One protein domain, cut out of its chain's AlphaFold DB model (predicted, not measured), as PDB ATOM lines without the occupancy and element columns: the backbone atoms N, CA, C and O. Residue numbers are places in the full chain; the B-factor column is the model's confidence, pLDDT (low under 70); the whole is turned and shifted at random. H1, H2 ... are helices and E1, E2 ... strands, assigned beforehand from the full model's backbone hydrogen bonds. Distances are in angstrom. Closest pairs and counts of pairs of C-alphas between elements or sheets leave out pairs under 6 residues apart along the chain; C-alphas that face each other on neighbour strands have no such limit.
ATOM      1  N   ASP A 457     -20.597  14.302 -28.063       94.19
ATOM      2  CA  ASP A 457     -20.620  15.167 -26.884       94.19
ATOM      3  C   ASP A 457     -21.759  14.779 -25.920       94.19
ATOM      4  O   ASP A 457     -21.555  14.708 -24.703       94.19
ATOM      5  N   ILE A 458     -22.943  14.428 -26.442       95.31
ATOM      6  CA  ILE A 458     -24.061  13.943 -25.617       95.31
ATOM      7  C   ILE A 458     -23.724  12.599 -24.952       95.31
ATOM      8  O   ILE A 458     -23.989  12.423 -23.761       95.31
ATOM      9  N   LYS A 459     -23.102  11.655 -25.669       95.62
ATOM     10  CA  LYS A 459     -22.653  10.371 -25.095       95.62
ATOM     11  C   LYS A 459     -21.618  10.572 -23.988       95.62
ATOM     12  O   LYS A 459     -21.665   9.873 -22.975       95.62
ATOM     13  N   SER A 460     -20.731  11.552 -24.142       94.25
ATOM     14  CA  SER A 460     -19.749  11.917 -23.117       94.25
ATOM     15  C   SER A 460     -20.415  12.427 -21.833       94.25
ATOM     16  O   SER A 460     -19.986  12.074 -20.734       94.25
ATOM     17  N   LEU A 461     -21.507  13.193 -21.950       93.50
ATOM     18  CA  LEU A 461     -22.330  13.595 -20.803       93.50
ATOM     19  C   LEU A 461     -23.065  12.406 -20.175       93.50
ATOM     20  O   LEU A 461     -23.029  12.237 -18.955       93.50
ATOM     21  N   LEU A 462     -23.696  11.569 -21.002       95.00
ATOM     22  CA  LEU A 462     -24.427  10.382 -20.553       95.00
ATOM     23  C   LEU A 462     -23.534   9.418 -19.770       95.00
ATOM     24  O   LEU A 462     -23.989   8.860 -18.777       95.00
ATOM     25  N   LYS A 463     -22.268   9.245 -20.169       94.06
ATOM     26  CA  LYS A 463     -21.305   8.404 -19.445       94.06
ATOM     27  C   LYS A 463     -21.162   8.843 -17.984       94.06
ATOM     28  O   LYS A 463     -21.376   8.033 -17.089       94.06
ATOM     29  N   ILE A 464     -20.889  10.129 -17.755       92.69
ATOM     30  CA  ILE A 464     -20.701  10.694 -16.408       92.69
ATOM     31  C   ILE A 464     -22.005  10.610 -15.599       92.69
ATOM     32  O   ILE A 464     -21.989  10.252 -14.425       92.69
ATOM     33  N   ILE A 465     -23.145  10.917 -16.226       91.75
ATOM     34  CA  ILE A 465     -24.462  10.831 -15.575       91.75
ATOM     35  C   ILE A 465     -24.771   9.387 -15.152       91.75
ATOM     36  O   ILE A 465     -25.255   9.155 -14.048       91.75
ATOM     37  N   ASN A 466     -24.479   8.406 -16.008       90.81
ATOM     38  CA  ASN A 466     -24.731   6.996 -15.721       90.81
ATOM     39  C   ASN A 466     -23.790   6.433 -14.649       90.81
ATOM     40  O   ASN A 466     -24.213   5.578 -13.875       90.81
ATOM     41  N   GLU A 467     -22.537   6.890 -14.591       89.19
ATOM     42  CA  GLU A 467     -21.598   6.544 -13.517       89.19
ATOM     43  C   GLU A 467     -22.112   7.030 -12.154       89.19
ATOM     44  O   GLU A 467     -22.179   6.235 -11.216       89.19
ATOM     45  N   ASP A 468     -22.578   8.280 -12.065       86.38
ATOM     46  CA  ASP A 468     -23.188   8.817 -10.840       86.38
ATOM     47  C   ASP A 468     -24.457   8.052 -10.444       86.38
ATOM     48  O   ASP A 468     -24.647   7.714  -9.276       86.38
ATOM     49  N   LEU A 469     -25.326   7.746 -11.416       84.75
ATOM     50  CA  LEU A 469     -26.542   6.976 -11.158       84.75
ATOM     51  C   LEU A 469     -26.211   5.578 -10.627       84.75
ATOM     52  O   LEU A 469     -26.856   5.145  -9.681       84.75
ATOM     53  N   LYS A 470     -25.200   4.889 -11.179       80.38
ATOM     54  CA  LYS A 470     -24.745   3.572 -10.696       80.38
ATOM     55  C   LYS A 470     -24.119   3.645  -9.302       80.38
ATOM     56  O   LYS A 470     -24.404   2.778  -8.483       80.38
ATOM     57  N   GLY A 471     -23.306   4.667  -9.028       64.44
ATOM     58  CA  GLY A 471     -22.689   4.890  -7.714       64.44
ATOM     59  C   GLY A 471     -23.698   5.211  -6.609       64.44
ATOM     60  O   GLY A 471     -23.441   4.927  -5.443       64.44
ATOM     61  N   ASN A 472     -24.873   5.734  -6.971       56.38
ATOM     62  CA  ASN A 472     -25.968   5.949  -6.030       56.38
ATOM     63  C   ASN A 472     -26.750   4.664  -5.712       56.38
ATOM     64  O   ASN A 472     -27.318   4.604  -4.627       56.38
ATOM     65  N   VAL A 473     -26.747   3.633  -6.579       50.19
ATOM     66  CA  VAL A 473     -27.512   2.372  -6.396       50.19
ATOM     67  C   VAL A 473     -27.087   1.582  -5.156       50.19
ATOM     68  O   VAL A 473     -27.936   0.984  -4.500       50.19
ATOM     69  N   SER A 474     -25.815   1.641  -4.757       48.41
ATOM     70  CA  SER A 474     -25.318   0.982  -3.540       48.41
ATOM     71  C   SER A 474     -25.783   1.633  -2.228       48.41
ATOM     72  O   SER A 474     -25.611   1.028  -1.176       48.41
ATOM     73  N   ASN A 475     -26.420   2.812  -2.278       47.75
ATOM     74  CA  ASN A 475     -27.005   3.506  -1.121       47.75
ATOM     75  C   ASN A 475     -28.545   3.620  -1.190       47.75
ATOM     76  O   ASN A 475     -29.147   4.326  -0.381       47.75
ATOM     77  N   ILE A 476     -29.221   2.929  -2.124       46.59
ATOM     78  CA  ILE A 476     -30.690   2.999  -2.297       46.59
ATOM     79  C   ILE A 476     -31.395   1.987  -1.390       46.59
ATOM     80  O   ILE A 476     -32.189   1.158  -1.829       46.59
ATOM     81  N   ALA A 477     -31.151   2.093  -0.089       42.75
ATOM     82  CA  ALA A 477     -32.184   1.780   0.882       42.75
ATOM     83  C   ALA A 477     -32.806   3.116   1.321       42.75
ATOM     84  O   ALA A 477     -32.220   3.879   2.080       42.75
ATOM     85  N   ALA A 478     -34.007   3.392   0.805       44.12
ATOM     86  CA  ALA A 478     -34.968   4.348   1.363       44.12
ATOM     87  C   ALA A 478     -34.704   5.873   1.253       44.12
ATOM     88  O   ALA A 478     -34.992   6.607   2.197       44.12
ATOM     89  N   SER A 479     -34.347   6.418   0.078       42.84
ATOM     90  CA  SER A 479     -34.720   7.822  -0.205       42.84
ATOM     91  C   SER A 479     -35.242   8.040  -1.632       42.84
ATOM     92  O   SER A 479     -34.523   7.931  -2.620       42.84
ATOM     93  N   LYS A 480     -36.536   8.370  -1.745       50.72
ATOM     94  CA  LYS A 480     -37.160   8.975  -2.935       50.72
ATOM     95  C   LYS A 480     -36.674  10.428  -3.063       50.72
ATOM     96  O   LYS A 480     -37.450  11.364  -2.878       50.72
ATOM     97  N   ASN A 481     -35.386  10.641  -3.314       58.38
ATOM     98  CA  ASN A 481     -34.836  11.989  -3.390       58.38
ATOM     99  C   ASN A 481     -35.243  12.674  -4.706       58.38
ATOM    100  O   ASN A 481     -35.088  12.142  -5.804       58.38
ATOM    101  N   THR A 482     -35.766  13.901  -4.614       60.62
ATOM    102  CA  THR A 482     -36.192  14.714  -5.773       60.62
ATOM    103  C   THR A 482     -35.056  14.951  -6.781       60.62
ATOM    104  O   THR A 482     -35.314  15.190  -7.961       60.62
ATOM    105  N   TYR A 483     -33.803  14.880  -6.324       60.97
ATOM    106  CA  TYR A 483     -32.600  15.018  -7.143       60.97
ATOM    107  C   TYR A 483     -32.423  13.859  -8.139       60.97
ATOM    108  O   TYR A 483     -32.252  14.121  -9.330       60.97
ATOM    109  N   ASP A 484     -32.572  12.605  -7.698       68.12
ATOM    110  CA  ASP A 484     -32.422  11.426  -8.566       68.12
ATOM    111  C   ASP A 484     -33.488  11.410  -9.668       68.12
ATOM    112  O   ASP A 484     -33.189  11.150 -10.833       68.12
ATOM    113  N   ASN A 485     -34.713  11.843  -9.350       79.50
ATOM    114  CA  ASN A 485     -35.779  12.012 -10.341       79.50
ATOM    115  C   ASN A 485     -35.454  13.069 -11.411       79.50
ATOM    116  O   ASN A 485     -35.844  12.913 -12.568       79.50
ATOM    117  N   LYS A 486     -34.763  14.161 -11.057       85.38
ATOM    118  CA  LYS A 486     -34.327  15.174 -12.035       85.38
ATOM    119  C   LYS A 486     -33.174  14.663 -12.898       85.38
ATOM    120  O   LYS A 486     -33.151  14.935 -14.096       85.38
ATOM    121  N   LEU A 487     -32.252  13.908 -12.303       87.00
ATOM    122  CA  LEU A 487     -31.108  13.334 -13.004       87.00
ATOM    123  C   LEU A 487     -31.529  12.246 -14.003       87.00
ATOM    124  O   LEU A 487     -31.077  12.265 -15.146       87.00
ATOM    125  N   ILE A 488     -32.460  11.367 -13.614       88.62
ATOM    126  CA  ILE A 488     -33.075  10.370 -14.505       88.62
ATOM    127  C   ILE A 488     -33.773  11.069 -15.679       88.62
ATOM    128  O   ILE A 488     -33.495  10.751 -16.831       88.62
ATOM    129  N   LYS A 489     -34.591  12.100 -15.412       90.50
ATOM    130  CA  LYS A 489     -35.239  12.894 -16.474       90.50
ATOM    131  C   LYS A 489     -34.235  13.550 -17.422       90.50
ATOM    132  O   LYS A 489     -34.498  13.627 -18.618       90.50
ATOM    133  N   LEU A 490     -33.106  14.040 -16.906       92.75
ATOM    134  CA  LEU A 490     -32.047  14.615 -17.733       92.75
ATOM    135  C   LEU A 490     -31.411  13.551 -18.635       92.75
ATOM    136  O   LEU A 490     -31.277  13.791 -19.833       92.75
ATOM    137  N   ARG A 491     -31.057  12.384 -18.080       94.50
ATOM    138  CA  ARG A 491     -30.526  11.240 -18.840       94.50
ATOM    139  C   ARG A 491     -31.486  10.834 -19.959       94.50
ATOM    140  O   ARG A 491     -31.069  10.745 -21.110       94.50
ATOM    141  N   ASP A 492     -32.756  10.633 -19.627       93.81
ATOM    142  CA  ASP A 492     -33.774  10.200 -20.587       93.81
ATOM    143  C   ASP A 492     -34.006  11.269 -21.658       93.81
ATOM    144  O   ASP A 492     -34.075  10.959 -22.842       93.81
ATOM    145  N   GLY A 493     -34.012  12.550 -21.270       95.88
ATOM    146  CA  GLY A 493     -34.079  13.665 -22.213       95.88
ATOM    147  C   GLY A 493     -32.912  13.692 -23.206       95.88
ATOM    148  O   GLY A 493     -33.130  13.970 -24.382       95.88
ATOM    149  N   LEU A 494     -31.685  13.380 -22.767       97.12
ATOM    150  CA  LEU A 494     -30.515  13.286 -23.650       97.12
ATOM    151  C   LEU A 494     -30.616  12.101 -24.623       97.12
ATOM    152  O   LEU A 494     -30.270  12.259 -25.792       97.12
ATOM    153  N   LEU A 495     -31.111  10.944 -24.169       97.06
ATOM    154  CA  LEU A 495     -31.342   9.774 -25.029       97.06
ATOM    155  C   LEU A 495     -32.403  10.068 -26.098       97.06
ATOM    156  O   LEU A 495     -32.132   9.907 -27.285       97.06
ATOM    157  N   VAL A 496     -33.551  10.623 -25.695       97.38
ATOM    158  CA  VAL A 496     -34.620  11.031 -26.625       97.38
ATOM    159  C   VAL A 496     -34.134  12.110 -27.598       97.38
ATOM    160  O   VAL A 496     -34.556  12.145 -28.750       97.38
ATOM    161  N   PHE A 497     -33.229  13.001 -27.181       97.75
ATOM    162  CA  PHE A 497     -32.655  13.988 -28.100       97.75
ATOM    163  C   PHE A 497     -31.762  13.339 -29.173       97.75
ATOM    164  O   PHE A 497     -31.810  13.762 -30.326       97.75
ATOM    165  N   ILE A 498     -30.993  12.291 -28.841       97.00
ATOM    166  CA  ILE A 498     -30.243  11.509 -29.843       97.00
ATOM    167  C   ILE A 498     -31.208  10.851 -30.841       97.00
ATOM    168  O   ILE A 498     -30.989  10.943 -32.048       97.00
ATOM    169  N   GLU A 499     -32.293  10.244 -30.354       96.38
ATOM    170  CA  GLU A 499     -33.335   9.653 -31.207       96.38
ATOM    171  C   GLU A 499     -33.986  10.705 -32.117       96.38
ATOM    172  O   GLU A 499     -34.253  10.446 -33.287       96.38
ATOM    173  N   GLN A 500     -34.189  11.927 -31.618       96.06
ATOM    174  CA  GLN A 500     -34.703  13.042 -32.413       96.06
ATOM    175  C   GLN A 500     -33.750  13.444 -33.543       96.06
ATOM    176  O   GLN A 500     -34.221  13.701 -34.646       96.06
ATOM    177  N   ILE A 501     -32.431  13.447 -33.332       94.50
ATOM    178  CA  ILE A 501     -31.471  13.693 -34.425       94.50
ATOM    179  C   ILE A 501     -31.643  12.639 -35.526       94.50
ATOM    180  O   ILE A 501     -31.729  12.982 -36.701       94.50
ATOM    181  N   GLN A 502     -31.762  11.360 -35.157       91.38
ATOM    182  CA  GLN A 502     -31.993  10.280 -36.124       91.38
ATOM    183  C   GLN A 502     -33.337  10.436 -36.838       91.38
ATOM    184  O   GLN A 502     -33.416  10.318 -38.055       91.38
ATOM    185  N   LYS A 503     -34.389  10.780 -36.096       93.06
ATOM    186  CA  LYS A 503     -35.721  11.030 -36.644       93.06
ATOM    187  C   LYS A 503     -35.737  12.215 -37.613       93.06
ATOM    188  O   LYS A 503     -36.398  12.146 -38.645       93.06
ATOM    189  N   ALA A 504     -34.974  13.273 -37.335       92.31
ATOM    190  CA  ALA A 504     -34.824  14.415 -38.233       92.31
ATOM    191  C   ALA A 504     -34.213  14.014 -39.585       92.31
ATOM    192  O   ALA A 504     -34.562  14.620 -40.593       92.31
ATOM    193  N   LYS A 505     -33.371  12.971 -39.642       88.75
ATOM    194  CA  LYS A 505     -32.851  12.425 -40.910       88.75
ATOM    195  C   LYS A 505     -33.910  11.741 -41.768       88.75
ATOM    196  O   LYS A 505     -33.688  11.580 -42.956       88.75
ATOM    197  N   ILE A 506     -35.032  11.333 -41.177       89.00
ATOM    198  CA  ILE A 506     -36.119  10.635 -41.875       89.00
ATOM    199  C   ILE A 506     -37.272  11.596 -42.176       89.00
ATOM    200  O   ILE A 506     -37.839  11.577 -43.260       89.00
ATOM    201  N   GLU A 507     -37.614  12.479 -41.239       91.06
ATOM    202  CA  GLU A 507     -38.714  13.441 -41.411       91.06
ATOM    203  C   GLU A 507     -38.257  14.789 -41.995       91.06
ATOM    204  O   GLU A 507     -39.075  15.626 -42.369       91.06
ATOM    205  N   GLY A 508     -36.946  15.028 -42.056       92.12
ATOM    206  CA  GLY A 508     -36.302  16.231 -42.583       92.12
ATOM    207  C   GLY A 508     -36.399  17.452 -41.670       92.12
ATOM    208  O   GLY A 508     -35.419  18.179 -41.510       92.12
ATOM    209  N   VAL A 509     -37.529  17.669 -41.000       95.38
ATOM    210  CA  VAL A 509     -37.687  18.711 -39.979       95.38
ATOM    211  C   VAL A 509     -38.586  18.236 -38.846       95.38
ATOM    212  O   VAL A 509     -39.674  17.721 -39.076       95.38
ATOM    213  N   ILE A 510     -38.144  18.440 -37.604       95.69
ATOM    214  CA  ILE A 510     -38.902  18.041 -36.419       95.69
ATOM    215  C   ILE A 510     -38.851  19.085 -35.306       95.69
ATOM    216  O   ILE A 510     -37.898  19.851 -35.136       95.69
ATOM    217  N   LYS A 511     -39.880  19.053 -34.465       96.56
ATOM    218  CA  LYS A 511     -39.936  19.779 -33.200       96.56
ATOM    219  C   LYS A 511     -39.031  19.123 -32.153       96.56
ATOM    220  O   LYS A 511     -39.196  17.943 -31.862       96.56
ATOM    221  N   ASN A 512     -38.182  19.908 -31.489       96.31
ATOM    222  CA  ASN A 512     -37.486  19.457 -30.281       96.31
ATOM    223  C   ASN A 512     -38.498  19.303 -29.133       96.31
ATOM    224  O   ASN A 512     -39.043  20.300 -28.639       96.31
ATOM    225  N   GLN A 513     -38.764  18.066 -28.712       94.81
ATOM    226  CA  GLN A 513     -39.705  17.781 -27.619       94.81
ATOM    227  C   GLN A 513     -39.029  17.797 -26.238       94.81
ATOM    228  O   GLN A 513     -39.714  17.911 -25.223       94.81
ATOM    229  N   THR A 514     -37.698  17.723 -26.179       94.88
ATOM    230  CA  THR A 514     -36.930  17.643 -24.926       94.88
ATOM    231  C   THR A 514     -36.435  19.007 -24.437       94.88
ATOM    232  O   THR A 514     -36.020  19.121 -23.285       94.88
ATOM    233  N   LYS A 515     -36.582  20.077 -25.234       93.06
ATOM    234  CA  LYS A 515     -36.248  21.468 -24.864       93.06
ATOM    235  C   LYS A 515     -36.668  21.845 -23.436       93.06
ATOM    236  O   LYS A 515     -35.845  22.319 -22.656       93.06
ATOM    237  N   ASN A 516     -37.933  21.611 -23.072       91.75
ATOM    238  CA  ASN A 516     -38.456  21.976 -21.749       91.75
ATOM    239  C   ASN A 516     -37.774  21.191 -20.616       91.75
ATOM    240  O   ASN A 516     -37.575  21.729 -19.528       91.75
ATOM    241  N   ILE A 517     -37.380  19.936 -20.867       92.00
ATOM    242  CA  ILE A 517     -36.635  19.114 -19.904       92.00
ATOM    243  C   ILE A 517     -35.292  19.781 -19.604       92.00
ATOM    244  O   ILE A 517     -34.923  19.929 -18.438       92.00
ATOM    245  N   PHE A 518     -34.579  20.232 -20.636       91.44
ATOM    246  CA  PHE A 518     -33.283  20.885 -20.473       91.44
ATOM    247  C   PHE A 518     -33.391  22.278 -19.850       91.44
ATOM    248  O   PHE A 518     -32.559  22.632 -19.016       91.44
ATOM    249  N   GLU A 519     -34.429  23.051 -20.184       86.94
ATOM    250  CA  GLU A 519     -34.680  24.351 -19.549       86.94
ATOM    251  C   GLU A 519     -34.943  24.205 -18.040       86.94
ATOM    252  O   GLU A 519     -34.334  24.922 -17.243       86.94
ATOM    253  N   LEU A 520     -35.766  23.232 -17.630       88.25
ATOM    254  CA  LEU A 520     -36.081  22.970 -16.217       88.25
ATOM    255  C   LEU A 520     -34.896  22.393 -15.425       88.25
ATOM    256  O   LEU A 520     -34.803  22.606 -14.216       88.25
ATOM    257  N   ASN A 521     -33.979  21.685 -16.089       88.69
ATOM    258  CA  ASN A 521     -32.815  21.045 -15.464       88.69
ATOM    259  C   ASN A 521     -31.488  21.745 -15.799       88.69
ATOM    260  O   ASN A 521     -30.414  21.162 -15.638       88.69
ATOM    261  N   LYS A 522     -31.537  23.012 -16.228       86.81
ATOM    262  CA  LYS A 522     -30.367  23.767 -16.702       86.81
ATOM    263  C   LYS A 522     -29.219  23.821 -15.691       86.81
ATOM    264  O   LYS A 522     -28.058  23.747 -16.084       86.81
ATOM    265  N   SER A 523     -29.517  23.952 -14.395       85.25
ATOM    266  CA  SER A 523     -28.499  23.999 -13.334       85.25
ATOM    267  C   SER A 523     -27.756  22.670 -13.169       85.25
ATOM    268  O   SER A 523     -26.534  22.683 -13.033       85.25
ATOM    269  N   ILE A 524     -28.476  21.548 -13.240       88.56
ATOM    270  CA  ILE A 524     -27.924  20.189 -13.158       88.56
ATOM    271  C   ILE A 524     -27.120  19.885 -14.423       88.56
ATOM    272  O   ILE A 524     -25.962  19.491 -14.348       88.56
ATOM    273  N   LEU A 525     -27.674  20.156 -15.607       88.88
ATOM    274  CA  LEU A 525     -26.937  19.997 -16.863       88.88
ATOM    275  C   LEU A 525     -25.618  20.793 -16.846       88.88
ATOM    276  O   LEU A 525     -24.574  20.276 -17.236       88.88
ATOM    277  N   ASN A 526     -25.630  22.011 -16.294       86.38
ATOM    278  CA  ASN A 526     -24.428  22.827 -16.128       86.38
ATOM    279  C   ASN A 526     -23.371  22.178 -15.216       86.38
ATOM    280  O   ASN A 526     -22.180  22.348 -15.464       86.38
ATOM    281  N   SER A 527     -23.750  21.447 -14.159       87.25
ATOM    282  CA  SER A 527     -22.757  20.743 -13.331       87.25
ATOM    283  C   SER A 527     -22.094  19.586 -14.077       87.25
ATOM    284  O   SER A 527     -20.898  19.367 -13.897       87.25
ATOM    285  N   TYR A 528     -22.824  18.895 -14.955       88.81
ATOM    286  CA  TYR A 528     -22.264  17.812 -15.771       88.81
ATOM    287  C   TYR A 528     -21.390  18.325 -16.913       88.81
ATOM    288  O   TYR A 528     -20.279  17.829 -17.093       88.81
ATOM    289  N   ILE A 529     -21.820  19.381 -17.608       86.19
ATOM    290  CA  ILE A 529     -21.004  20.055 -18.630       86.19
ATOM    291  C   ILE A 529     -19.663  20.508 -18.036       86.19
ATOM    292  O   ILE A 529     -18.620  20.299 -18.644       86.19
ATOM    293  N   LYS A 530     -19.652  21.027 -16.799       81.81
ATOM    294  CA  LYS A 530     -18.410  21.409 -16.100       81.81
ATOM    295  C   LYS A 530     -17.462  20.242 -15.821       81.81
ATOM    296  O   LYS A 530     -16.253  20.455 -15.769       81.81
ATOM    297  N   ARG A 531     -17.998  19.045 -15.575       85.56
ATOM    298  CA  ARG A 531     -17.215  17.828 -15.304       85.56
ATOM    299  C   ARG A 531     -16.704  17.180 -16.591       85.56
ATOM    300  O   ARG A 531     -15.679  16.505 -16.562       85.56
ATOM    301  N   CYS A 532     -17.387  17.406 -17.711       83.75
ATOM    302  CA  CYS A 532     -17.026  16.852 -19.006       83.75
ATOM    303  C   CYS A 532     -15.962  17.722 -19.699       83.75
ATOM    304  O   CYS A 532     -16.258  18.774 -20.262       83.75
ATOM    305  N   LYS A 533     -14.697  17.293 -19.648       75.81
ATOM    306  CA  LYS A 533     -13.569  18.048 -20.225       75.81
ATOM    307  C   LYS A 533     -13.470  17.968 -21.753       75.81
ATOM    308  O   LYS A 533     -12.793  18.801 -22.337       75.81
ATOM    309  N   ASN A 534     -14.149  17.007 -22.381       79.88
ATOM    310  CA  ASN A 534     -13.961  16.666 -23.796       79.88
ATOM    311  C   ASN A 534     -15.074  17.209 -24.711       79.88
ATOM    312  O   ASN A 534     -15.191  16.760 -25.845       79.88
ATOM    313  N   LEU A 535     -15.908  18.131 -24.220       84.00
ATOM    314  CA  LEU A 535     -16.953  18.751 -25.034       84.00
ATOM    315  C   LEU A 535     -16.345  19.725 -26.038       84.00
ATOM    316  O   LEU A 535     -15.493  20.542 -25.687       84.00
ATOM    317  N   THR A 536     -16.835  19.658 -27.269       84.62
ATOM    318  CA  THR A 536     -16.358  20.464 -28.396       84.62
ATOM    319  C   THR A 536     -17.389  21.491 -28.864       84.62
ATOM    320  O   THR A 536     -17.015  22.457 -29.534       84.62
ATOM    321  N   LEU A 537     -18.662  21.325 -28.483       89.00
ATOM    322  CA  LEU A 537     -19.793  22.132 -28.950       89.00
ATOM    323  C   LEU A 537     -20.523  22.894 -27.826       89.00
ATOM    324  O   LEU A 537     -20.473  22.526 -26.648       89.00
ATOM    325  N   ASP A 538     -21.291  23.927 -28.204       87.19
ATOM    326  CA  ASP A 538     -22.234  24.610 -27.303       87.19
ATOM    327  C   ASP A 538     -23.504  23.762 -27.131       87.19
ATOM    328  O   ASP A 538     -24.534  23.948 -27.789       87.19
ATOM    329  N   ILE A 539     -23.424  22.805 -26.206       88.25
ATOM    330  CA  ILE A 539     -24.515  21.878 -25.895       88.25
ATOM    331  C   ILE A 539     -25.766  22.603 -25.384       88.25
ATOM    332  O   ILE A 539     -26.881  22.152 -25.645       88.25
ATOM    333  N   PHE A 540     -25.636  23.753 -24.714       85.88
ATOM    334  CA  PHE A 540     -26.810  24.519 -24.286       85.88
ATOM    335  C   PHE A 540     -27.577  25.090 -25.470       85.88
ATOM    336  O   PHE A 540     -28.811  25.061 -25.471       85.88
ATOM    337  N   HIS A 541     -26.861  25.612 -26.464       86.50
ATOM    338  CA  HIS A 541     -27.482  26.101 -27.682       86.50
ATOM    339  C   HIS A 541     -28.180  24.961 -28.433       86.50
ATOM    340  O   HIS A 541     -29.350  25.089 -28.783       86.50
ATOM    341  N   ILE A 542     -27.512  23.822 -28.609       93.56
ATOM    342  CA  ILE A 542     -28.052  22.674 -29.352       93.56
ATOM    343  C   ILE A 542     -29.309  22.107 -28.674       93.56
ATOM    344  O   ILE A 542     -30.373  22.029 -29.293       93.56
ATOM    345  N   LEU A 543     -29.224  21.778 -27.382       93.81
ATOM    346  CA  LEU A 543     -30.330  21.179 -26.626       93.81
ATOM    347  C   LEU A 543     -31.497  22.156 -26.398       93.81
ATOM    348  O   LEU A 543     -32.647  21.735 -26.274       93.81
ATOM    349  N   GLY A 544     -31.219  23.463 -26.350       91.19
ATOM    350  CA  GLY A 544     -32.225  24.517 -26.184       91.19
ATOM    351  C   GLY A 544     -32.981  24.897 -27.464       91.19
ATOM    352  O   GLY A 544     -33.911  25.712 -27.404       91.19
ATOM    353  N   SER A 545     -32.590  24.336 -28.612       94.88
ATOM    354  CA  SER A 545     -33.221  24.601 -29.909       94.88
ATOM    355  C   SER A 545     -34.710  24.238 -29.910       94.88
ATOM    356  O   SER A 545     -35.177  23.380 -29.165       94.88
ATOM    357  N   ARG A 546     -35.501  24.930 -30.732       95.00
ATOM    358  CA  ARG A 546     -36.939  24.682 -30.913       95.00
ATOM    359  C   ARG A 546     -37.195  23.611 -31.976       95.00
ATOM    360  O   ARG A 546     -38.133  22.828 -31.815       95.00
ATOM    361  N   VAL A 547     -36.401  23.632 -33.044       96.88
ATOM    362  CA  VAL A 547     -36.568  22.825 -34.258       96.88
ATOM    363  C   VAL A 547     -35.213  22.262 -34.675       96.88
ATOM    364  O   VAL A 547     -34.205  22.969 -34.594       96.88
ATOM    365  N   LEU A 548     -35.216  21.004 -35.111       96.94
ATOM    366  CA  LEU A 548     -34.092  20.329 -35.750       96.94
ATOM    367  C   LEU A 548     -34.449  20.150 -37.227       96.94
ATOM    368  O   LEU A 548     -35.505  19.596 -37.535       96.94
ATOM    369  N   THR A 549     -33.593  20.614 -38.133       95.44
ATOM    370  CA  THR A 549     -33.765  20.432 -39.582       95.44
ATOM    371  C   THR A 549     -32.543  19.725 -40.145       95.44
ATOM    372  O   THR A 549     -31.428  20.226 -40.013       95.44
ATOM    373  N   CYS A 550     -32.742  18.562 -40.758       91.25
ATOM    374  CA  CYS A 550     -31.680  17.829 -41.430       91.25
ATOM    375  C   CYS A 550     -31.190  18.623 -42.642       91.25
ATOM    376  O   CYS A 550     -31.986  19.130 -43.441       91.25
ATOM    377  N   LYS A 551     -29.869  18.723 -42.773       87.00
ATOM    378  CA  LYS A 551     -29.203  19.310 -43.926       87.00
ATOM    379  C   LYS A 551     -28.527  18.208 -44.721       87.00
ATOM    380  O   LYS A 551     -27.635  17.527 -44.214       87.00
ATOM    381  N   ASN A 552     -28.897  18.093 -45.991       69.44
ATOM    382  CA  ASN A 552     -28.297  17.092 -46.860       69.44
ATOM    383  C   ASN A 552     -26.912  17.551 -47.300       69.44
ATOM    384  O   ASN A 552     -26.757  18.427 -48.151       69.44
ATOM    385  N   HIS A 553     -25.890  16.939 -46.720       58.44
ATOM    386  CA  HIS A 553     -24.543  16.959 -47.260       58.44
ATOM    387  C   HIS A 553     -24.168  15.525 -47.609       58.44
ATOM    388  O   HIS A 553     -24.006  14.695 -46.722       58.44
ATOM    389  N   SER A 554     -23.951  15.267 -48.898       51.28
ATOM    390  CA  SER A 554     -23.579  13.968 -49.478       51.28
ATOM    391  C   SER A 554     -22.267  13.362 -48.952       51.28
ATOM    392  O   SER A 554     -21.858  12.301 -49.403       51.28
ATOM    393  N   GLN A 555     -21.587  14.030 -48.018       55.25
ATOM    394  CA  GLN A 555     -20.354  13.548 -47.397       55.25
ATOM    395  C   GLN A 555     -20.416  13.518 -45.860       55.25
ATOM    396  O   GLN A 555     -19.624  12.796 -45.269       55.25
ATOM    397  N   TRP A 556     -21.324  14.269 -45.209       66.56
ATOM    398  CA  TRP A 556     -21.382  14.378 -43.741       66.56
ATOM    399  C   TRP A 556     -22.795  14.749 -43.258       66.56
ATOM    400  O   TRP A 556     -23.227  15.880 -43.504       66.56
ATOM    401  N   PRO A 557     -23.515  13.861 -42.546       81.44
ATOM    402  CA  PRO A 557     -24.845  14.172 -42.030       81.44
ATOM    403  C   PRO A 557     -24.769  15.285 -40.980       81.44
ATOM    404  O   PRO A 557     -23.969  15.230 -40.038       81.44
ATOM    405  N   ALA A 558     -25.585  16.319 -41.164       91.06
ATOM    406  CA  ALA A 558     -25.581  17.502 -40.321       91.06
ATOM    407  C   ALA A 558     -26.998  18.004 -40.061       91.06
ATOM    408  O   ALA A 558     -27.880  17.912 -40.915       91.06
ATOM    409  N   THR A 559     -27.182  18.624 -38.901       93.50
ATOM    410  CA  THR A 559     -28.468  19.160 -38.460       93.50
ATOM    411  C   THR A 559     -28.349  20.648 -38.153       93.50
ATOM    412  O   THR A 559     -27.386  21.117 -37.538       93.50
ATOM    413  N   ILE A 560     -29.352  21.404 -38.595       94.25
ATOM    414  CA  ILE A 560     -29.574  22.802 -38.244       94.25
ATOM    415  C   ILE A 560     -30.432  22.843 -36.976       94.25
ATOM    416  O   ILE A 560     -31.572  22.376 -36.966       94.25
ATOM    417  N   TYR A 561     -29.899  23.440 -35.917       95.44
ATOM    418  CA  TYR A 561     -30.567  23.622 -34.631       95.44
ATOM    419  C   TYR A 561     -31.061  25.060 -34.527       95.44
ATOM    420  O   TYR A 561     -30.266  25.982 -34.359       95.44
ATOM    421  N   THR A 562     -32.374  25.268 -34.636       95.38
ATOM    422  CA  THR A 562     -32.958  26.618 -34.710       95.38
ATOM    423  C   THR A 562     -33.713  26.967 -33.440       95.38
ATOM    424  O   THR A 562     -34.563  26.203 -32.977       95.38
ATOM    425  N   HIS A 563     -33.424  28.133 -32.865       92.25
ATOM    426  CA  HIS A 563     -34.140  28.675 -31.709       92.25
ATOM    427  C   HIS A 563     -35.377  29.456 -32.131       92.25
ATOM    428  O   HIS A 563     -35.482  29.936 -33.250       92.25
TER     429      HIS A 563
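What this domain is: This is residues 457 to 563 of the 794 residues of an uncharacterized protein of Bacillus megaterium (UniProt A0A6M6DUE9). A small three-stranded sheet covers one end of a long helix, H2, while H1 folds back beside the other half of H2 as a helical hairpin whose tip, residues 473 to 482, sticks out. H3 lies beside H2, H4 crosses H1, and short H5 only grazes the sheet. The 107 printed residues run H1 H2 E1 H3 H4 H5 E2 E3, mostly helix, with the antiparallel sheet in the order E1 E2 E3. The whole is only just compact, close to loose, with a radius of gyration of the C-alphas of 15.2 A and spans of 51 by 25 by 21 A.

Where its parts are: The strands are E1, residues 509 to 511, E2, 547 to 551, and E3, 558 to 562, which is 13.0 A long and ends at C-alpha 562 (-32.958, 26.618, -34.710). H2, residues 482 to 507, measures 35.7 A, with a kink of 27 degrees near residue 501. H1, residues 457 to 473, measures 25.1 A from C-alpha 457 (-20.620, 15.167, -26.884). H3 is residues 515 to 520, H4 522 to 531, 14.5 A long, and H5 539 to 543.

How they stand to each other: N 510 and O 548 of E1 and E2 are 2.9 A apart, within hydrogen-bond range; in the hairpin E2 and E3, N 551 and O 558 are at 2.8 A. H2 is on one face of the sheet, two layers, at a height over the sheet of 13.4 A. H1 touches H2, closest at C-alphas 462 and 491, 6.4 A, at a shallow tilt of 31 degrees, opposite ways. H3 touches residues 489 to 493 of H2, closest at C-alphas 517 and 493, 6.4 A. H4 touches H1 about perpendicular, 84 degrees, closest at C-alphas 528 and 461, 6.6 A. Every O i to N i+4 pair is within range in H3, H4 and H5, against 12 of 13 in H1 and 21 of 22 in H2.

The domain as a whole: The C-alphas of Ala 478 and Ser 554, the two farthest apart, are 53.0 A apart. The printed part has no cut and no long link. Residues 471 to 484 and 552 to 556 have pLDDT under 70.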